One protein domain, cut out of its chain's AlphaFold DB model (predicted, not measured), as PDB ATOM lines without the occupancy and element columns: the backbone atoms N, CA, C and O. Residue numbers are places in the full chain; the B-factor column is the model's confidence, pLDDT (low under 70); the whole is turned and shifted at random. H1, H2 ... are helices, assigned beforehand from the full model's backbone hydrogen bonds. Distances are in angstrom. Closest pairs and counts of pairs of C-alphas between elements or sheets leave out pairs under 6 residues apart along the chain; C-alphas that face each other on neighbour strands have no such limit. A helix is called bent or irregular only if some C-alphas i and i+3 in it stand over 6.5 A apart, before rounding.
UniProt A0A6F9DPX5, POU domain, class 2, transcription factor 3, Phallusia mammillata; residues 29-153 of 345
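What this domain is: This is residues 29 to 153 of the 345 residues of the protein "POU domain, class 2, transcription factor 3" of Phallusia mammillata (UniProt A0A6F9DPX5). A long kinked helix, H6, runs through the body, with H3 beside it on one side and H7 folded back along its last residues. H4 and H5 meet in a corner near their first residues and bridge from H7 to H3, while H1 and H2 lie more loosely on the other side of H6 and H8 follows H7 as a loosely held end piece. The printed part has 125 residues with eight named helices, H1 to H8 in chain order, and no named strand; its class is all helix. It is compact, with a radius of gyration of the C-alphas of 14.1 A and spans of 41 by 31 by 24 A.

Where its parts are: H1 is residues 30 to 33, beginning at C-alpha 30 at (75.959, 256.037, 12.510). H2 is residues 43 to 52 and is only just irregular, with C-alphas 49 and 52 6.54 A apart. H3, residues 60 to 76, measures 24.4 A from first to last C-alpha. H4 is residues 81 to 88 and H5 residues 98 to 105. H6, residues 111 to 134, measures 34.3 A; it is irregular, with C-alphas 116 and 119 7.1 A apart, and has a kink of 40 degrees near residue 119. H7 is residues 136 to 143. H8 is residues 146 to 151, ending at C-alpha 151 at (73.278, 245.963, -6.311).

How they stand to each other: H1 is close to H6 but not clearly touching; their closest C-alphas, of Val 30 and Leu 127, are 7.8 A apart. H2 and H6 are also close but not clearly touching, about perpendicular at 81 degrees, with the C-alphas of Lys 52 and Pro 119 closest at 6.1 A. H3 and H6 touch and run the same way at a shallow tilt of 34.8 degrees, only just short of steep; their closest C-alphas, of Phe 70 and Ile 125, are 7.2 A apart. H3 touches H5 with residues 67 to 71 alone, at a steep tilt of 55 degrees, opposite ways; Ser 67 and Glu 105 have the closest C-alphas, 5.2 A apart. H4 touches H5 about perpendicular at 82 degrees, the closest C-alphas being those of Arg 81 and Val 98, 5.7 A apart. H4 also touches H7, at 78 degrees, with the C-alphas of Ala 87 and Leu 143 closest at 4.9 A. H6 and H7 form a helical hairpin at a shallow tilt of 26 degrees; H6 touches H7 with residues 128 to 132 alone, and the closest C-alphas, of Lys 132 and Phe 139, are 4.9 A apart. H7 and H8 are close but not clearly touching, with the C-alphas of Glu 141 and Lys 147 closest at 6.3 A. Every O i to N i+4 pair is within hydrogen-bond range in H3, H4, H5, H7 and H8, against 5 of 6 in H2 and 17 of 20 in H6; H1 is too short for such a pair.

The domain as a whole: The two C-alphas farthest apart, of Asp 61 and Gln 153, are 43.9 A apart. The printed part has no cut, and no link between its helices is long. Mean pLDDT of the printed part is 75.8; it is under 70 at residues 29 to 45, 50 to 51, 53 to 54, 90 to 93 and 144 to 153.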
ATOM      1  N   PRO A  29      74.406 259.857  14.693       36.88
ATOM      2  CA  PRO A  29      74.117 258.446  14.904       36.88
ATOM      3  C   PRO A  29      74.347 257.652  13.613       36.88
ATOM      4  O   PRO A  29      73.515 257.643  12.700       36.88
ATOM      5  N   VAL A  30      75.478 256.935  13.580       39.47
ATOM      6  CA  VAL A  30      75.959 256.037  12.510       39.47
ATOM      7  C   VAL A  30      74.844 255.086  12.041       39.47
ATOM      8  O   VAL A  30      74.757 254.700  10.873       39.47
ATOM      9  N   VAL A  31      73.911 254.786  12.945       33.69
ATOM     10  CA  VAL A  31      72.721 253.953  12.756       33.69
ATOM     11  C   VAL A  31      71.796 254.455  11.633       33.69
ATOM     12  O   VAL A  31      71.202 253.637  10.931       33.69
ATOM     13  N   LYS A  32      71.692 255.772  11.390       36.44
ATOM     14  CA  LYS A  32      70.830 256.312  10.318       36.44
ATOM     15  C   LYS A  32      71.500 256.263   8.938       36.44
ATOM     16  O   LYS A  32      70.805 256.184   7.926       36.44
ATOM     17  N   LEU A  33      72.835 256.223   8.899       42.03
ATOM     18  CA  LEU A  33      73.632 256.127   7.672       42.03
ATOM     19  C   LEU A  33      73.776 254.691   7.152       42.03
ATOM     20  O   LEU A  33      73.904 254.484   5.950       42.03
ATOM     21  N   MET A  34      73.683 253.685   8.027       37.38
ATOM     22  CA  MET A  34      73.808 252.265   7.656       37.38
ATOM     23  C   MET A  34      72.688 251.728   6.744       37.38
ATOM     24  O   MET A  34      72.811 250.615   6.236       37.38
ATOM     25  N   ARG A  35      71.607 252.491   6.512       39.09
ATOM     26  CA  ARG A  35      70.593 252.180   5.479       39.09
ATOM     27  C   ARG A  35      70.937 252.729   4.097       39.09
ATOM     28  O   ARG A  35      70.223 252.450   3.136       39.09
ATOM     29  N   ILE A  36      72.017 253.491   3.983       44.44
ATOM     30  CA  ILE A  36      72.529 253.974   2.712       44.44
ATOM     31  C   ILE A  36      73.525 252.925   2.248       44.44
ATOM     32  O   ILE A  36      74.722 253.003   2.510       44.44
ATOM     33  N   ASP A  37      73.001 251.900   1.572       39.19
ATOM     34  CA  ASP A  37      73.806 251.117   0.639       39.19
ATOM     35  C   ASP A  37      74.605 252.131  -0.187       39.19
ATOM     36  O   ASP A  37      73.985 252.980  -0.827       39.19
ATOM     37  N   GLY A  38      75.939 252.101  -0.082       40.25
ATOM     38  CA  GLY A  38      76.888 253.138  -0.518       40.25
ATOM     39  C   GLY A  38      76.943 253.409  -2.024       40.25
ATOM     40  O   GLY A  38      78.022 253.471  -2.590       40.25
ATOM     41  N   GLY A  39      75.783 253.551  -2.661       42.38
ATOM     42  CA  GLY A  39      75.500 253.658  -4.085       42.38
ATOM     43  C   GLY A  39      74.216 254.423  -4.341       42.38
ATOM     44  O   GLY A  39      73.401 254.027  -5.176       42.38
ATOM     45  N   HIS A  40      74.010 255.529  -3.625       43.66
ATOM     46  CA  HIS A  40      73.036 256.506  -4.081       43.66
ATOM     47  C   HIS A  40      73.512 257.005  -5.462       43.66
ATOM     48  O   HIS A  40      74.661 257.442  -5.565       43.66
ATOM     49  N   PRO A  41      72.673 257.003  -6.519       43.47
ATOM     50  CA  PRO A  41      73.045 257.481  -7.863       43.47
ATOM     51  C   PRO A  41      73.407 258.975  -7.898       43.47
ATOM     52  O   PRO A  41      73.682 259.538  -8.951       43.47
ATOM     53  N   ASN A  42      73.393 259.621  -6.734       57.88
ATOM     54  CA  ASN A  42      73.964 260.924  -6.502       57.88
ATOM     55  C   ASN A  42      74.463 261.015  -5.047       57.88
ATOM     56  O   ASN A  42      73.896 261.767  -4.255       57.88
ATOM     57  N   PHE A  43      75.404 260.147  -4.646       63.53
ATOM     58  CA  PHE A  43      75.981 260.161  -3.291       63.53
ATOM     59  C   PHE A  43      76.511 261.548  -2.950       63.53
ATOM     60  O   PHE A  43      76.211 262.035  -1.874       63.53
ATOM     61  N   ASN A  44      77.165 262.226  -3.895       64.75
ATOM     62  CA  ASN A  44      77.669 263.586  -3.705       64.75
ATOM     63  C   ASN A  44      76.541 264.582  -3.403       64.75
ATOM     64  O   ASN A  44      76.591 265.263  -2.389       64.75
ATOM     65  N   LYS A  45      75.447 264.595  -4.180       66.56
ATOM     66  CA  LYS A  45      74.297 265.477  -3.891       66.56
ATOM     67  C   LYS A  45      73.582 265.127  -2.588       66.56
ATOM     68  O   LYS A  45      73.044 266.013  -1.931       66.56
ATOM     69  N   TRP A  46      73.520 263.846  -2.227       71.00
ATOM     70  CA  TRP A  46      72.976 263.438  -0.933       71.00
ATOM     71  C   TRP A  46      73.901 263.882   0.209       71.00
ATOM     72  O   TRP A  46      73.424 264.477   1.170       71.00
ATOM     73  N   PHE A  47      75.204 263.654   0.072       71.06
ATOM     74  CA  PHE A  47      76.237 264.011   1.035       71.06
ATOM     75  C   PHE A  47      76.268 265.521   1.270       71.06
ATOM     76  O   PHE A  47      76.174 265.968   2.410       71.06
ATOM     77  N   ASP A  48      76.297 266.313   0.198       70.31
ATOM     78  CA  ASP A  48      76.293 267.771   0.282       70.31
ATOM     79  C   ASP A  48      75.020 268.297   0.966       70.31
ATOM     80  O   ASP A  48      75.086 269.245   1.745       70.31
ATOM     81  N   LYS A  49      73.861 267.665   0.715       71.25
ATOM     82  CA  LYS A  49      72.570 268.090   1.277       71.25
ATOM     83  C   LYS A  49      72.355 267.675   2.738       71.25
ATOM     84  O   LYS A  49      71.673 268.407   3.448       71.25
ATOM     85  N   ASN A  50      72.841 266.503   3.150       62.75
ATOM     86  CA  ASN A  50      72.470 265.881   4.432       62.75
ATOM     87  C   ASN A  50      73.632 265.743   5.420       62.75
ATOM     88  O   ASN A  50      73.385 265.464   6.583       62.75
ATOM     89  N   VAL A  51      74.885 265.845   4.970       69.88
ATOM     90  CA  VAL A  51      76.061 265.635   5.829       69.88
ATOM     91  C   VAL A  51      76.926 266.883   5.845       69.88
ATOM     92  O   VAL A  51      77.188 267.442   6.903       69.88
ATOM     93  N   LYS A  52      77.330 267.373   4.670       71.69
ATOM     94  CA  LYS A  52      78.200 268.551   4.567       71.69
ATOM     95  C   LYS A  52      77.544 269.822   5.109       71.69
ATOM     96  O   LYS A  52      78.234 270.647   5.687       71.69
ATOM     97  N   SER A  53      76.236 269.975   4.907       68.44
ATOM     98  CA  SER A  53      75.444 271.109   5.403       68.44
ATOM     99  C   SER A  53      75.286 271.124   6.928       68.44
ATOM    100  O   SER A  53      75.100 272.195   7.497       68.44
ATOM    101  N   GLU A  54      75.357 269.959   7.578       69.56
ATOM    102  CA  GLU A  54      75.211 269.803   9.032       69.56
ATOM    103  C   GLU A  54      76.567 269.782   9.759       69.56
ATOM    104  O   GLU A  54      76.639 270.071  10.952       69.56
ATOM    105  N   MET A  55      77.656 269.458   9.056       74.62
ATOM    106  CA  MET A  55      78.999 269.467   9.632       74.62
ATOM    107  C   MET A  55      79.494 270.895   9.863       74.62
ATOM    108  O   MET A  55      79.628 271.690   8.933       74.62
ATOM    109  N   LYS A  56      79.850 271.195  11.117       80.06
ATOM    110  CA  LYS A  56      80.587 272.411  11.465       80.06
ATOM    111  C   LYS A  56      81.929 272.414  10.732       80.06
ATOM    112  O   LYS A  56      82.663 271.426  10.767       80.06
ATOM    113  N   GLU A  57      82.245 273.534  10.091       81.88
ATOM    114  CA  GLU A  57      83.547 273.751   9.473       81.88
ATOM    115  C   GLU A  57      84.645 273.662  10.554       81.88
ATOM    116  O   GLU A  57      84.560 274.389  11.552       81.88
ATOM    117  N   PRO A  58      85.625 272.743  10.428       86.38
ATOM    118  CA  PRO A  58      86.633 272.560  11.461       86.38
ATOM    119  C   PRO A  58      87.574 273.761  11.507       86.38
ATOM    120  O   PRO A  58      87.907 274.380  10.496       86.38
ATOM    121  N   THR A  59      88.060 274.070  12.698       91.19
ATOM    122  CA  THR A  59      89.187 274.991  12.858       91.19
ATOM    123  C   THR A  59      90.456 274.384  12.249       91.19
ATOM    124  O   THR A  59      90.573 273.170  12.072       91.19
ATOM    125  N   THR A  60      91.451 275.220  11.943       89.19
ATOM    126  CA  THR A  60      92.734 274.752  11.391       89.19
ATOM    127  C   THR A  60      93.403 273.707  12.288       89.19
ATOM    128  O   THR A  60      93.937 272.720  11.783       89.19
ATOM    129  N   ASP A  61      93.346 273.892  13.609       89.75
ATOM    130  CA  ASP A  61      93.939 272.957  14.569       89.75
ATOM    131  C   ASP A  61      93.178 271.622  14.596       89.75
ATOM    132  O   ASP A  61      93.799 270.558  14.597       89.75
ATOM    133  N   GLU A  62      91.842 271.655  14.516       90.56
ATOM    134  CA  GLU A  62      91.014 270.449  14.385       90.56
ATOM    135  C   GLU A  62      91.281 269.706  13.070       90.56
ATOM    136  O   GLU A  62      91.326 268.478  13.063       90.56
ATOM    137  N   LEU A  63      91.512 270.422  11.965       90.62
ATOM    138  CA  LEU A  63      91.845 269.819  10.674       90.62
ATOM    139  C   LEU A  63      93.217 269.127  10.696       90.62
ATOM    140  O   LEU A  63      93.387 268.048  10.116       90.62
ATOM    141  N   ILE A  64      94.197 269.736  11.368       89.75
ATOM    142  CA  ILE A  64      95.526 269.145  11.561       89.75
ATOM    143  C   ILE A  64      95.408 267.870  12.396       89.75
ATOM    144  O   ILE A  64      95.922 266.829  11.980       89.75
ATOM    145  N   GLN A  65      94.690 267.928  13.523       91.44
ATOM    146  CA  GLN A  65      94.462 266.754  14.367       91.44
ATOM    147  C   GLN A  65      93.730 265.653  13.607       91.44
ATOM    148  O   GLN A  65      94.181 264.510  13.583       91.44
ATOM    149  N   PHE A  66      92.679 266.009  12.869       94.19
ATOM    150  CA  PHE A  66      91.965 265.069  12.019       94.19
ATOM    151  C   PHE A  66      92.880 264.394  10.996       94.19
ATOM    152  O   PHE A  66      92.771 263.194  10.789       94.19
ATOM    153  N   SER A  67      93.800 265.119  10.360       93.12
ATOM    154  CA  SER A  67      94.702 264.535   9.356       93.12
ATOM    155  C   SER A  67      95.655 263.496   9.969       93.12
ATOM    156  O   SER A  67      95.943 262.466   9.349       93.12
ATOM    157  N   ILE A  68      96.111 263.739  11.203       91.94
ATOM    158  CA  ILE A  68      96.935 262.804  11.983       91.94
ATOM    159  C   ILE A  68      96.099 261.586  12.397       91.94
ATOM    160  O   ILE A  68      96.502 260.442  12.159       91.94
ATOM    161  N   ASP A  69      94.912 261.823  12.949       93.56
ATOM    162  CA  ASP A  69      93.994 260.781  13.406       93.56
ATOM    163  C   ASP A  69      93.511 259.903  12.256       93.56
ATOM    164  O   ASP A  69      93.516 258.678  12.357       93.56
ATOM    165  N   PHE A  70      93.168 260.506  11.123       95.12
ATOM    166  CA  PHE A  70      92.763 259.813   9.910       95.12
ATOM    167  C   PHE A  70      93.861 258.857   9.431       95.12
ATOM    168  O   PHE A  70      93.586 257.691   9.139       95.12
ATOM    169  N   ARG A  71      95.125 259.311   9.405       94.56
ATOM    170  CA  ARG A  71      96.268 258.446   9.072       94.56
ATOM    171  C   ARG A  71      96.362 257.268  10.044       94.56
ATOM    172  O   ARG A  71      96.609 256.147   9.592       94.56
ATOM    173  N   ARG A  72      96.202 257.513  11.350       94.25
ATOM    174  CA  ARG A  72      96.239 256.471  12.390       94.25
ATOM    175  C   ARG A  72      95.130 255.445  12.156       94.25
ATOM    176  O   ARG A  72      95.433 254.280  11.923       94.25
ATOM    177  N   ARG A  73      93.874 255.895  12.087       95.50
ATOM    178  CA  ARG A  73      92.674 255.068  11.859       95.50
ATOM    179  C   ARG A  73      92.781 254.236  10.580       95.50
ATOM    180  O   ARG A  73      92.578 253.024  10.603       95.50
ATOM    181  N   ARG A  74      93.216 254.842   9.468       94.56
ATOM    182  CA  ARG A  74      93.443 254.126   8.200       94.56
ATOM    183  C   ARG A  74      94.475 253.003   8.349       94.56
ATOM    184  O   ARG A  74      94.264 251.913   7.817       94.56
ATOM    185  N   LYS A  75      95.591 253.256   9.043       91.75
ATOM    186  CA  LYS A  75      96.614 252.231   9.306       91.75
ATOM    187  C   LYS A  75      96.083 251.116  10.209       91.75
ATOM    188  O   LYS A  75      96.327 249.957   9.895       91.75
ATOM    189  N   THR A  76      95.318 251.444  11.252       93.06
ATOM    190  CA  THR A  76      94.665 250.461  12.139       93.06
ATOM    191  C   THR A  76      93.713 249.542  11.371       93.06
ATOM    192  O   THR A  76      93.651 248.345  11.633       93.06
ATOM    193  N   LEU A  77      93.032 250.065  10.349       89.50
ATOM    194  CA  LEU A  77      92.197 249.277   9.437       89.50
ATOM    195  C   LEU A  77      92.988 248.395   8.449       89.50
ATOM    196  O   LEU A  77      92.379 247.683   7.649       89.50
ATOM    197  N   GLY A  78      94.325 248.435   8.462       90.19
ATOM    198  CA  GLY A  78      95.182 247.677   7.545       90.19
ATOM    199  C   GLY A  78      95.153 248.192   6.102       90.19
ATOM    200  O   GLY A  78      95.511 247.473   5.169       90.19
ATOM    201  N   LEU A  79      94.705 249.431   5.884       87.56
ATOM    202  CA  LEU A  79      94.558 249.994   4.546       87.56
ATOM    203  C   LEU A  79      95.850 250.664   4.094       87.56
ATOM    204  O   LEU A  79      96.315 251.610   4.726       87.56
ATOM    205  N   THR A  80      96.397 250.244   2.955       92.25
ATOM    206  CA  THR A  80      97.443 251.003   2.256       92.25
ATOM    207  C   THR A  80      96.844 252.255   1.603       92.25
ATOM    208  O   THR A  80      95.626 252.373   1.443       92.25
ATOM    209  N   ARG A  81      97.691 253.215   1.212       90.44
ATOM    210  CA  ARG A  81      97.222 254.410   0.487       90.44
ATOM    211  C   ARG A  81      96.568 254.042  -0.843       90.44
ATOM    212  O   ARG A  81      95.546 254.614  -1.198       90.44
ATOM    213  N   GLU A  82      97.131 253.061  -1.541       86.62
ATOM    214  CA  GLU A  82      96.580 252.511  -2.783       86.62
ATOM    215  C   GLU A  82      95.206 251.882  -2.554       86.62
ATOM    216  O   GLU A  82      94.264 252.202  -3.271       86.62
ATOM    217  N   ASN A  83      95.064 251.052  -1.513       85.06
ATOM    218  CA  ASN A  83      93.792 250.411  -1.178       85.06
ATOM    219  C   ASN A  83      92.711 251.443  -0.854       85.06
ATOM    220  O   ASN A  83      91.582 251.303  -1.316       85.06
ATOM    221  N   PHE A  84      93.066 252.489  -0.102       88.44
ATOM    222  CA  PHE A  84      92.163 253.602   0.166       88.44
ATOM    223  C   PHE A  84      91.725 254.281  -1.136       88.44
ATOM    224  O   PHE A  84      90.530 254.346  -1.409       88.44
ATOM    225  N   VAL A  85      92.677 254.725  -1.965       86.75
ATOM    226  CA  VAL A  85      92.370 255.448  -3.209       86.75
ATOM    227  C   VAL A  85      91.492 254.595  -4.121       86.75
ATOM    228  O   VAL A  85      90.493 255.098  -4.629       86.75
ATOM    229  N   ASN A  86      91.807 253.303  -4.263       80.81
ATOM    230  CA  ASN A  86      91.019 252.342  -5.033       80.81
ATOM    231  C   ASN A  86      89.583 252.224  -4.504       80.81
ATOM    232  O   ASN A  86      88.634 252.347  -5.283       80.81
ATOM    233  N   ALA A  87      89.417 252.060  -3.188       82.06
ATOM    234  CA  ALA A  87      88.111 251.977  -2.535       82.06
ATOM    235  C   ALA A  87      87.301 253.279  -2.654       82.06
ATOM    236  O   ALA A  87      86.070 253.245  -2.653       82.06
ATOM    237  N   THR A  88      87.971 254.429  -2.784       78.25
ATOM    238  CA  THR A  88      87.312 255.736  -2.881       78.25
ATOM    239  C   THR A  88      87.165 256.287  -4.297       78.25
ATOM    240  O   THR A  88      86.619 257.375  -4.461       78.25
ATOM    241  N   THR A  89      87.607 255.560  -5.329       73.38
ATOM    242  CA  THR A  89      87.570 256.021  -6.736       73.38
ATOM    243  C   THR A  89      86.185 256.448  -7.225       73.38
ATOM    244  O   THR A  89      86.082 257.243  -8.154       73.38
ATOM    245  N   HIS A  90      85.120 255.934  -6.612       66.31
ATOM    246  CA  HIS A  90      83.734 256.223  -6.979       66.31
ATOM    247  C   HIS A  90      83.162 257.505  -6.347       66.31
ATOM    248  O   HIS A  90      82.031 257.875  -6.657       66.31
ATOM    249  N   PHE A  91      83.913 258.186  -5.477       67.25
ATOM    250  CA  PHE A  91      83.501 259.442  -4.852       67.25
ATOM    251  C   PHE A  91      84.183 260.625  -5.557       67.25
ATOM    252  O   PHE A  91      85.374 260.861  -5.354       67.25
ATOM    253  N   ASP A  92      83.434 261.387  -6.368       58.97
ATOM    254  CA  ASP A  92      83.981 262.495  -7.187       58.97
ATOM    255  C   ASP A  92      84.747 263.564  -6.381       58.97
ATOM    256  O   ASP A  92      85.606 264.256  -6.931       58.97
ATOM    257  N   HIS A  93      84.450 263.690  -5.083       63.56
ATOM    258  CA  HIS A  93      85.033 264.684  -4.176       63.56
ATOM    259  C   HIS A  93      85.971 264.087  -3.113       63.56
ATOM    260  O   HIS A  93      86.334 264.773  -2.161       63.56
ATOM    261  N   CYS A  94      86.386 262.825  -3.264       72.12
ATOM    262  CA  CYS A  94      87.416 262.226  -2.413       72.12
ATOM    263  C   CYS A  94      88.820 262.396  -3.020       72.12
ATOM    264  O   CYS A  94      88.995 262.796  -4.170       72.12
ATOM    265  N   VAL A  95      89.845 262.071  -2.237       74.56
ATOM    266  CA  VAL A  95      91.249 262.069  -2.651       74.56
ATOM    267  C   VAL A  95      91.476 261.038  -3.768       74.56
ATOM    268  O   VAL A  95      91.356 259.833  -3.557       74.56
ATOM    269  N   ARG A  96      91.820 261.515  -4.973       74.38
ATOM    270  CA  ARG A  96      91.891 260.694  -6.204       74.38
ATOM    271  C   ARG A  96      93.262 260.099  -6.518       74.38
ATOM    272  O   ARG A  96      93.400 259.371  -7.495       74.38
ATOM    273  N   SER A  97      94.292 260.425  -5.742       84.81
ATOM    274  CA  SER A  97      95.639 259.907  -5.977       84.81
ATOM    275  C   SER A  97      96.375 259.636  -4.678       84.81
ATOM    276  O   SER A  97      96.180 260.318  -3.669       84.81
ATOM    277  N   VAL A  98      97.275 258.653  -4.725       87.38
ATOM    278  CA  VAL A  98      98.133 258.291  -3.591       87.38
ATOM    279  C   VAL A  98      98.974 259.490  -3.149       87.38
ATOM    280  O   VAL A  98      99.055 259.763  -1.955       87.38
ATOM    281  N   ALA A  99      99.507 260.258  -4.104       89.81
ATOM    282  CA  ALA A  99     100.282 261.468  -3.834       89.81
ATOM    283  C   ALA A  99      99.467 262.547  -3.100       89.81
ATOM    284  O   ALA A  99      99.985 263.252  -2.237       89.81
ATOM    285  N   MET A 100      98.179 262.687  -3.419       88.88
ATOM    286  CA  MET A 100      97.315 263.649  -2.736       88.88
ATOM    287  C   MET A 100      96.977 263.196  -1.315       88.88
ATOM    288  O   MET A 100      96.959 264.026  -0.409       88.88
ATOM    289  N   LEU A 101      96.788 261.890  -1.102       90.81
ATOM    290  CA  LEU A 101      96.595 261.330   0.237       90.81
ATOM    291  C   LEU A 101      97.853 261.493   1.091       90.81
ATOM    292  O   LEU A 101      97.772 261.853   2.260       90.81
ATOM    293  N   GLU A 102      99.023 261.271   0.500       92.38
ATOM    294  CA  GLU A 102     100.308 261.474   1.160       92.38
ATOM    295  C   GLU A 102     100.498 262.925   1.616       92.38
ATOM    296  O   GLU A 102     100.839 263.146   2.779       92.38
ATOM    297  N   LYS A 103     100.203 263.904   0.750       91.94
ATOM    298  CA  LYS A 103     100.241 265.332   1.106       91.94
ATOM    299  C   LYS A 103      99.232 265.696   2.187       91.94
ATOM    300  O   LYS A 103      99.585 266.421   3.109       91.94
ATOM    301  N   PHE A 104      98.002 265.188   2.095       92.62
ATOM    302  CA  PHE A 104      96.966 265.420   3.102       92.62
ATOM    303  C   PHE A 104      97.423 264.938   4.483       92.62
ATOM    304  O   PHE A 104      97.507 265.718   5.425       92.62
ATOM    305  N   GLU A 105      97.823 263.671   4.586       92.31
ATOM    306  CA  GLU A 105      98.286 263.113   5.854       92.31
ATOM    307  C   GLU A 105      99.600 263.754   6.334       92.31
ATOM    308  O   GLU A 105      99.913 263.746   7.523       92.31
ATOM    309  N   GLY A 106     100.432 264.219   5.399       91.50
ATOM    310  CA  GLY A 106     101.703 264.896   5.653       91.50
ATOM    311  C   GLY A 106     101.567 266.369   6.029       91.50
ATOM    312  O   GLY A 106     102.594 267.007   6.246       91.50
ATOM    313  N   LEU A 107     100.336 266.892   6.107       90.62
ATOM    314  CA  LEU A 107     100.041 268.308   6.350       90.62
ATOM    315  C   LEU A 107     100.684 269.244   5.305       90.62
ATOM    316  O   LEU A 107     100.966 270.405   5.584       90.62
ATOM    317  N   ASP A 108     100.920 268.729   4.096       90.00
ATOM    318  CA  ASP A 108     101.551 269.425   2.964       90.00
ATOM    319  C   ASP A 108     100.521 269.848   1.896       90.00
ATOM    320  O   ASP A 108     100.841 270.172   0.751       90.00
ATOM    321  N   LEU A 109      99.238 269.808   2.253       86.38
ATOM    322  CA  LEU A 109      98.147 270.287   1.418       86.38
ATOM    323  C   LEU A 109      97.762 271.711   1.842       86.38
ATOM    324  O   LEU A 109      97.782 272.042   3.025       86.38
ATOM    325  N   GLN A 110      97.378 272.560   0.884       88.56
ATOM    326  CA  GLN A 110      96.807 273.870   1.215       88.56
ATOM    327  C   GLN A 110      95.576 273.694   2.111       88.56
ATOM    328  O   GLN A 110      94.757 272.814   1.847       88.56
ATOM    329  N   ILE A 111      95.421 274.553   3.124       85.44
ATOM    330  CA  ILE A 111      94.328 274.451   4.106       85.44
ATOM    331  C   ILE A 111      92.969 274.422   3.397       85.44
ATOM    332  O   ILE A 111      92.185 273.520   3.647       85.44
ATOM    333  N   SER A 112      92.723 275.308   2.429       83.75
ATOM    334  CA  SER A 112      91.479 275.322   1.637       83.75
ATOM    335  C   SER A 112      91.192 273.996   0.918       83.75
ATOM    336  O   SER A 112      90.043 273.565   0.836       83.75
ATOM    337  N   CYS A 113      92.232 273.317   0.430       85.19
ATOM    338  CA  CYS A 113      92.124 271.998  -0.188       85.19
ATOM    339  C   CYS A 113      91.915 270.886   0.851       85.19
ATOM    340  O   CYS A 113      91.174 269.948   0.598       85.19
ATOM    341  N   ALA A 114      92.543 270.967   2.025       85.25
ATOM    342  CA  ALA A 114      92.310 270.006   3.103       85.25
ATOM    343  C   ALA A 114      90.881 270.123   3.663       85.25
ATOM    344  O   ALA A 114      90.222 269.110   3.893       85.25
ATOM    345  N   MET A 115      90.374 271.351   3.785       85.75
ATOM    346  CA  MET A 115      89.012 271.657   4.227       85.75
ATOM    347  C   MET A 115      87.951 271.086   3.285       85.75
ATOM    348  O   MET A 115      86.912 270.615   3.742       85.75
ATOM    349  N   SER A 116      88.206 271.065   1.973       84.00
ATOM    350  CA  SER A 116      87.252 270.494   1.017       84.00
ATOM    351  C   SER A 116      87.144 268.968   1.122       84.00
ATOM    352  O   SER A 116      86.058 268.427   0.908       84.00
ATOM    353  N   TYR A 117      88.227 268.279   1.504       85.25
ATOM    354  CA  TYR A 117      88.238 266.826   1.699       85.25
ATOM    355  C   TYR A 117      87.756 266.387   3.079       85.25
ATOM    356  O   TYR A 117      87.246 265.274   3.204       85.25
ATOM    357  N   TYR A 118      87.891 267.237   4.099       86.19
ATOM    358  CA  TYR A 118      87.586 266.894   5.488       86.19
ATOM    359  C   TYR A 118      86.223 266.206   5.683       86.19
ATOM    360  O   TYR A 118      86.213 265.097   6.221       86.19
ATOM    361  N   PRO A 119      85.088 266.752   5.194       84.62
ATOM    362  CA  PRO A 119      83.786 266.125   5.416       84.62
ATOM    363  C   PRO A 119      83.718 264.705   4.836       84.62
ATOM    364  O   PRO A 119      83.155 263.795   5.445       84.62
ATOM    365  N   TYR A 120      84.308 264.510   3.655       83.12
ATOM    366  CA  TYR A 120      84.297 263.238   2.938       83.12
ATOM    367  C   TYR A 120      85.161 262.196   3.635       83.12
ATOM    368  O   TYR A 120      84.720 261.069   3.850       83.12
ATOM    369  N   LEU A 121      86.383 262.580   4.007       88.06
ATOM    370  CA  LEU A 121      87.320 261.696   4.691       88.06
ATOM    371  C   LEU A 121      86.806 261.306   6.076       88.06
ATOM    372  O   LEU A 121      86.957 260.148   6.456       88.06
ATOM    373  N   CYS A 122      86.174 262.244   6.786       87.19
ATOM    374  CA  CYS A 122      85.583 262.019   8.101       87.19
ATOM    375  C   CYS A 122      84.452 260.987   8.025       87.19
ATOM    376  O   CYS A 122      84.517 259.940   8.666       87.19
ATOM    377  N   LEU A 123      83.480 261.198   7.131       82.94
ATOM    378  CA  LEU A 123      82.397 260.235   6.950       82.94
ATOM    379  C   LEU A 123      82.906 258.865   6.490       82.94
ATOM    380  O   LEU A 123      82.427 257.825   6.941       82.94
ATOM    381  N   TRP A 124      83.855 258.853   5.553       86.50
ATOM    382  CA  TRP A 124      84.341 257.610   4.972       86.50
ATOM    383  C   TRP A 124      85.047 256.737   6.008       86.50
ATOM    384  O   TRP A 124      84.794 255.533   6.048       86.50
ATOM    385  N   ILE A 125      85.903 257.325   6.853       89.38
ATOM    386  CA  ILE A 125      86.640 256.558   7.863       89.38
ATOM    387  C   ILE A 125      85.700 255.997   8.937       89.38
ATOM    388  O   ILE A 125      85.847 254.836   9.313       89.38
ATOM    389  N   ASP A 126      84.668 256.750   9.332       85.88
ATOM    390  CA  ASP A 126      83.644 256.285  10.274       85.88
ATOM    391  C   ASP A 126      82.852 255.098   9.702       85.88
ATOM    392  O   ASP A 126      82.626 254.093  10.379       85.88
ATOM    393  N   LEU A 127      82.470 255.164   8.421       82.56
ATOM    394  CA  LEU A 127      81.796 254.058   7.735       82.56
ATOM    395  C   LEU A 127      82.695 252.828   7.575       82.56
ATOM    396  O   LEU A 127      82.211 251.696   7.686       82.56
ATOM    397  N   ALA A 128      83.985 253.034   7.310       85.69
ATOM    398  CA  ALA A 128      84.956 251.957   7.180       85.69
ATOM    399  C   ALA A 128      85.130 251.208   8.510       85.69
ATOM    400  O   ALA A 128      85.073 249.977   8.530       85.69
ATOM    401  N   GLU A 129      85.259 251.933   9.624       86.81
ATOM    402  CA  GLU A 129      85.339 251.344  10.965       86.81
ATOM    403  C   GLU A 129      84.049 250.635  11.356       86.81
ATOM    404  O   GLU A 129      84.088 249.477  11.767       86.81
ATOM    405  N   ALA A 130      82.896 251.262  11.127       83.38
ATOM    406  CA  ALA A 130      81.610 250.645  11.413       83.38
ATOM    407  C   ALA A 130      81.383 249.354  10.603       83.38
ATOM    408  O   ALA A 130      80.770 248.404  11.094       83.38
ATOM    409  N   SER A 131      81.893 249.294   9.367       80.81
ATOM    410  CA  SER A 131      81.869 248.081   8.539       80.81
ATOM    411  C   SER A 131      82.841 247.019   9.061       80.81
ATOM    412  O   SER A 131      82.507 245.835   9.063       80.81
ATOM    413  N   LYS A 132      84.020 247.424   9.556       84.00
ATOM    414  CA  LYS A 132      84.991 246.524  10.192       84.00
ATOM    415  C   LYS A 132      84.436 245.896  11.469       84.00
ATOM    416  O   LYS A 132      84.582 244.691  11.648       84.00
ATOM    417  N   SER A 133      83.737 246.670  12.300       84.12
ATOM    418  CA  SER A 133      83.113 246.183  13.538       84.12
ATOM    419  C   SER A 133      82.026 245.131  13.302       84.12
ATOM    420  O   SER A 133      81.810 244.280  14.158       84.12
ATOM    421  N   LYS A 134      81.351 245.148  12.144       80.12
ATOM    422  CA  LYS A 134      80.354 244.126  11.776       80.12
ATOM    423  C   LYS A 134      80.973 242.819  11.280       80.12
ATOM    424  O   LYS A 134      80.307 241.785  11.285       80.12
ATOM    425  N   GLY A 135      82.237 242.852  10.865       84.69
ATOM    426  CA  GLY A 135      83.020 241.676  10.510       84.69
ATOM    427  C   GLY A 135      83.776 241.810   9.192       84.69
ATOM    428  O   GLY A 135      83.451 242.617   8.320       84.69
ATOM    429  N   GLU A 136      84.779 240.945   9.016       83.94
ATOM    430  CA  GLU A 136      85.723 241.012   7.892       83.94
ATOM    431  C   GLU A 136      85.042 240.952   6.519       83.94
ATOM    432  O   GLU A 136      85.423 241.656   5.587       83.94
ATOM    433  N   LYS A 137      83.983 240.142   6.393       78.94
ATOM    434  CA  LYS A 137      83.230 240.004   5.139       78.94
ATOM    435  C   LYS A 137      82.555 241.312   4.722       78.94
ATOM    436  O   LYS A 137      82.558 241.639   3.537       78.94
ATOM    437  N   GLU A 138      81.990 242.055   5.672       77.31
ATOM    438  CA  GLU A 138      81.339 243.337   5.390       77.31
ATOM    439  C   GLU A 138      82.359 244.428   5.065       77.31
ATOM    440  O   GLU A 138      82.142 245.221   4.151       77.31
ATOM    441  N   PHE A 139      83.500 244.417   5.754       82.75
ATOM    442  CA  PHE A 139      84.609 245.324   5.482       82.75
ATOM    443  C   PHE A 139      85.183 245.142   4.073       82.75
ATOM    444  O   PHE A 139      85.280 246.104   3.312       82.75
ATOM    445  N   VAL A 140      85.488 243.904   3.672       82.12
ATOM    446  CA  VAL A 140      85.958 243.604   2.309       82.12
ATOM    447  C   VAL A 140      84.910 244.006   1.266       82.12
ATOM    448  O   VAL A 140      85.254 244.535   0.204       82.12
ATOM    449  N   GLU A 141      83.623 243.806   1.556       76.12
ATOM    450  CA  GLU A 141      82.534 244.209   0.666       76.12
ATOM    451  C   GLU A 141      82.423 245.735   0.507       76.12
ATOM    452  O   GLU A 141      82.215 246.204  -0.621       76.12
ATOM    453  N   PHE A 142      82.606 246.487   1.598       81.38
ATOM    454  CA  PHE A 142      82.683 247.949   1.615       81.38
ATOM    455  C   PHE A 142      83.849 248.453   0.753       81.38
ATOM    456  O   PHE A 142      83.625 249.226  -0.178       81.38
ATOM    457  N   LEU A 143      85.066 247.948   0.986       82.12
ATOM    458  CA  LEU A 143      86.272 248.373   0.259       82.12
ATOM    459  C   LEU A 143      86.218 248.057  -1.234       82.12
ATOM    460  O   LEU A 143      86.675 248.839  -2.063       82.12
ATOM    461  N   SER A 144      85.660 246.900  -1.588       69.81
ATOM    462  CA  SER A 144      85.620 246.455  -2.982       69.81
ATOM    463  C   SER A 144      84.530 247.159  -3.797       69.81
ATOM    464  O   SER A 144      84.387 246.881  -4.989       69.81
ATOM    465  N   GLY A 145      83.664 247.956  -3.156       61.31
ATOM    466  CA  GLY A 145      82.441 248.451  -3.783       61.31
ATOM    467  C   GLY A 145      81.598 247.306  -4.360       61.31
ATOM    468  O   GLY A 145      80.874 247.477  -5.336       61.31
ATOM    469  N   THR A 146      81.699 246.078  -3.839       49.00
ATOM    470  CA  THR A 146      81.059 244.921  -4.492       49.00
ATOM    471  C   THR A 146      79.565 244.857  -4.211       49.00
ATOM    472  O   THR A 146      78.821 244.359  -5.056       49.00
ATOM    473  N   LYS A 147      79.089 245.496  -3.135       46.94
ATOM    474  CA  LYS A 147      77.678 245.895  -3.000       46.94
ATOM    475  C   LYS A 147      77.262 246.903  -4.079       46.94
ATOM    476  O   LYS A 147      76.130 246.830  -4.535       46.94
ATOM    477  N   LEU A 148      78.165 247.751  -4.583       45.94
ATOM    478  CA  LEU A 148      77.889 248.647  -5.717       45.94
ATOM    479  C   LEU A 148      77.812 247.897  -7.037       45.94
ATOM    480  O   LEU A 148      76.873 248.104  -7.794       45.94
ATOM    481  N   ARG A 149      78.735 246.966  -7.298       40.31
ATOM    482  CA  ARG A 149      78.714 246.171  -8.538       40.31
ATOM    483  C   ARG A 149      77.626 245.094  -8.558       40.31
ATOM    484  O   ARG A 149      77.123 244.785  -9.634       40.31
ATOM    485  N   ARG A 150      77.220 244.557  -7.401       38.84
ATOM    486  CA  ARG A 150      76.162 243.533  -7.301       38.84
ATOM    487  C   ARG A 150      74.758 244.108  -7.061       38.84
ATOM    488  O   ARG A 150      73.808 243.503  -7.541       38.84
ATOM    489  N   LYS A 151      74.594 245.287  -6.434       42.66
ATOM    490  CA  LYS A 151      73.278 245.963  -6.311       42.66
ATOM    491  C   LYS A 151      72.973 246.965  -7.435       42.66
ATOM    492  O   LYS A 151      71.825 247.381  -7.570       42.66
ATOM    493  N   HIS A 152      73.933 247.294  -8.310       43.25
ATOM    494  CA  HIS A 152      73.620 247.940  -9.599       43.25
ATOM    495  C   HIS A 152      72.929 247.005 -10.603       43.25
ATOM    496  O   HIS A 152      72.430 247.474 -11.627       43.25
ATOM    497  N   GLN A 153      72.800 245.709 -10.303       41.69
ATOM    498  CA  GLN A 153      71.637 244.972 -10.777       41.69
ATOM    499  C   GLN A 153      70.477 245.303  -9.843       41.69
ATOM    500  O   GLN A 153      70.350 244.733  -8.764       41.69
TER     501      GLN A 153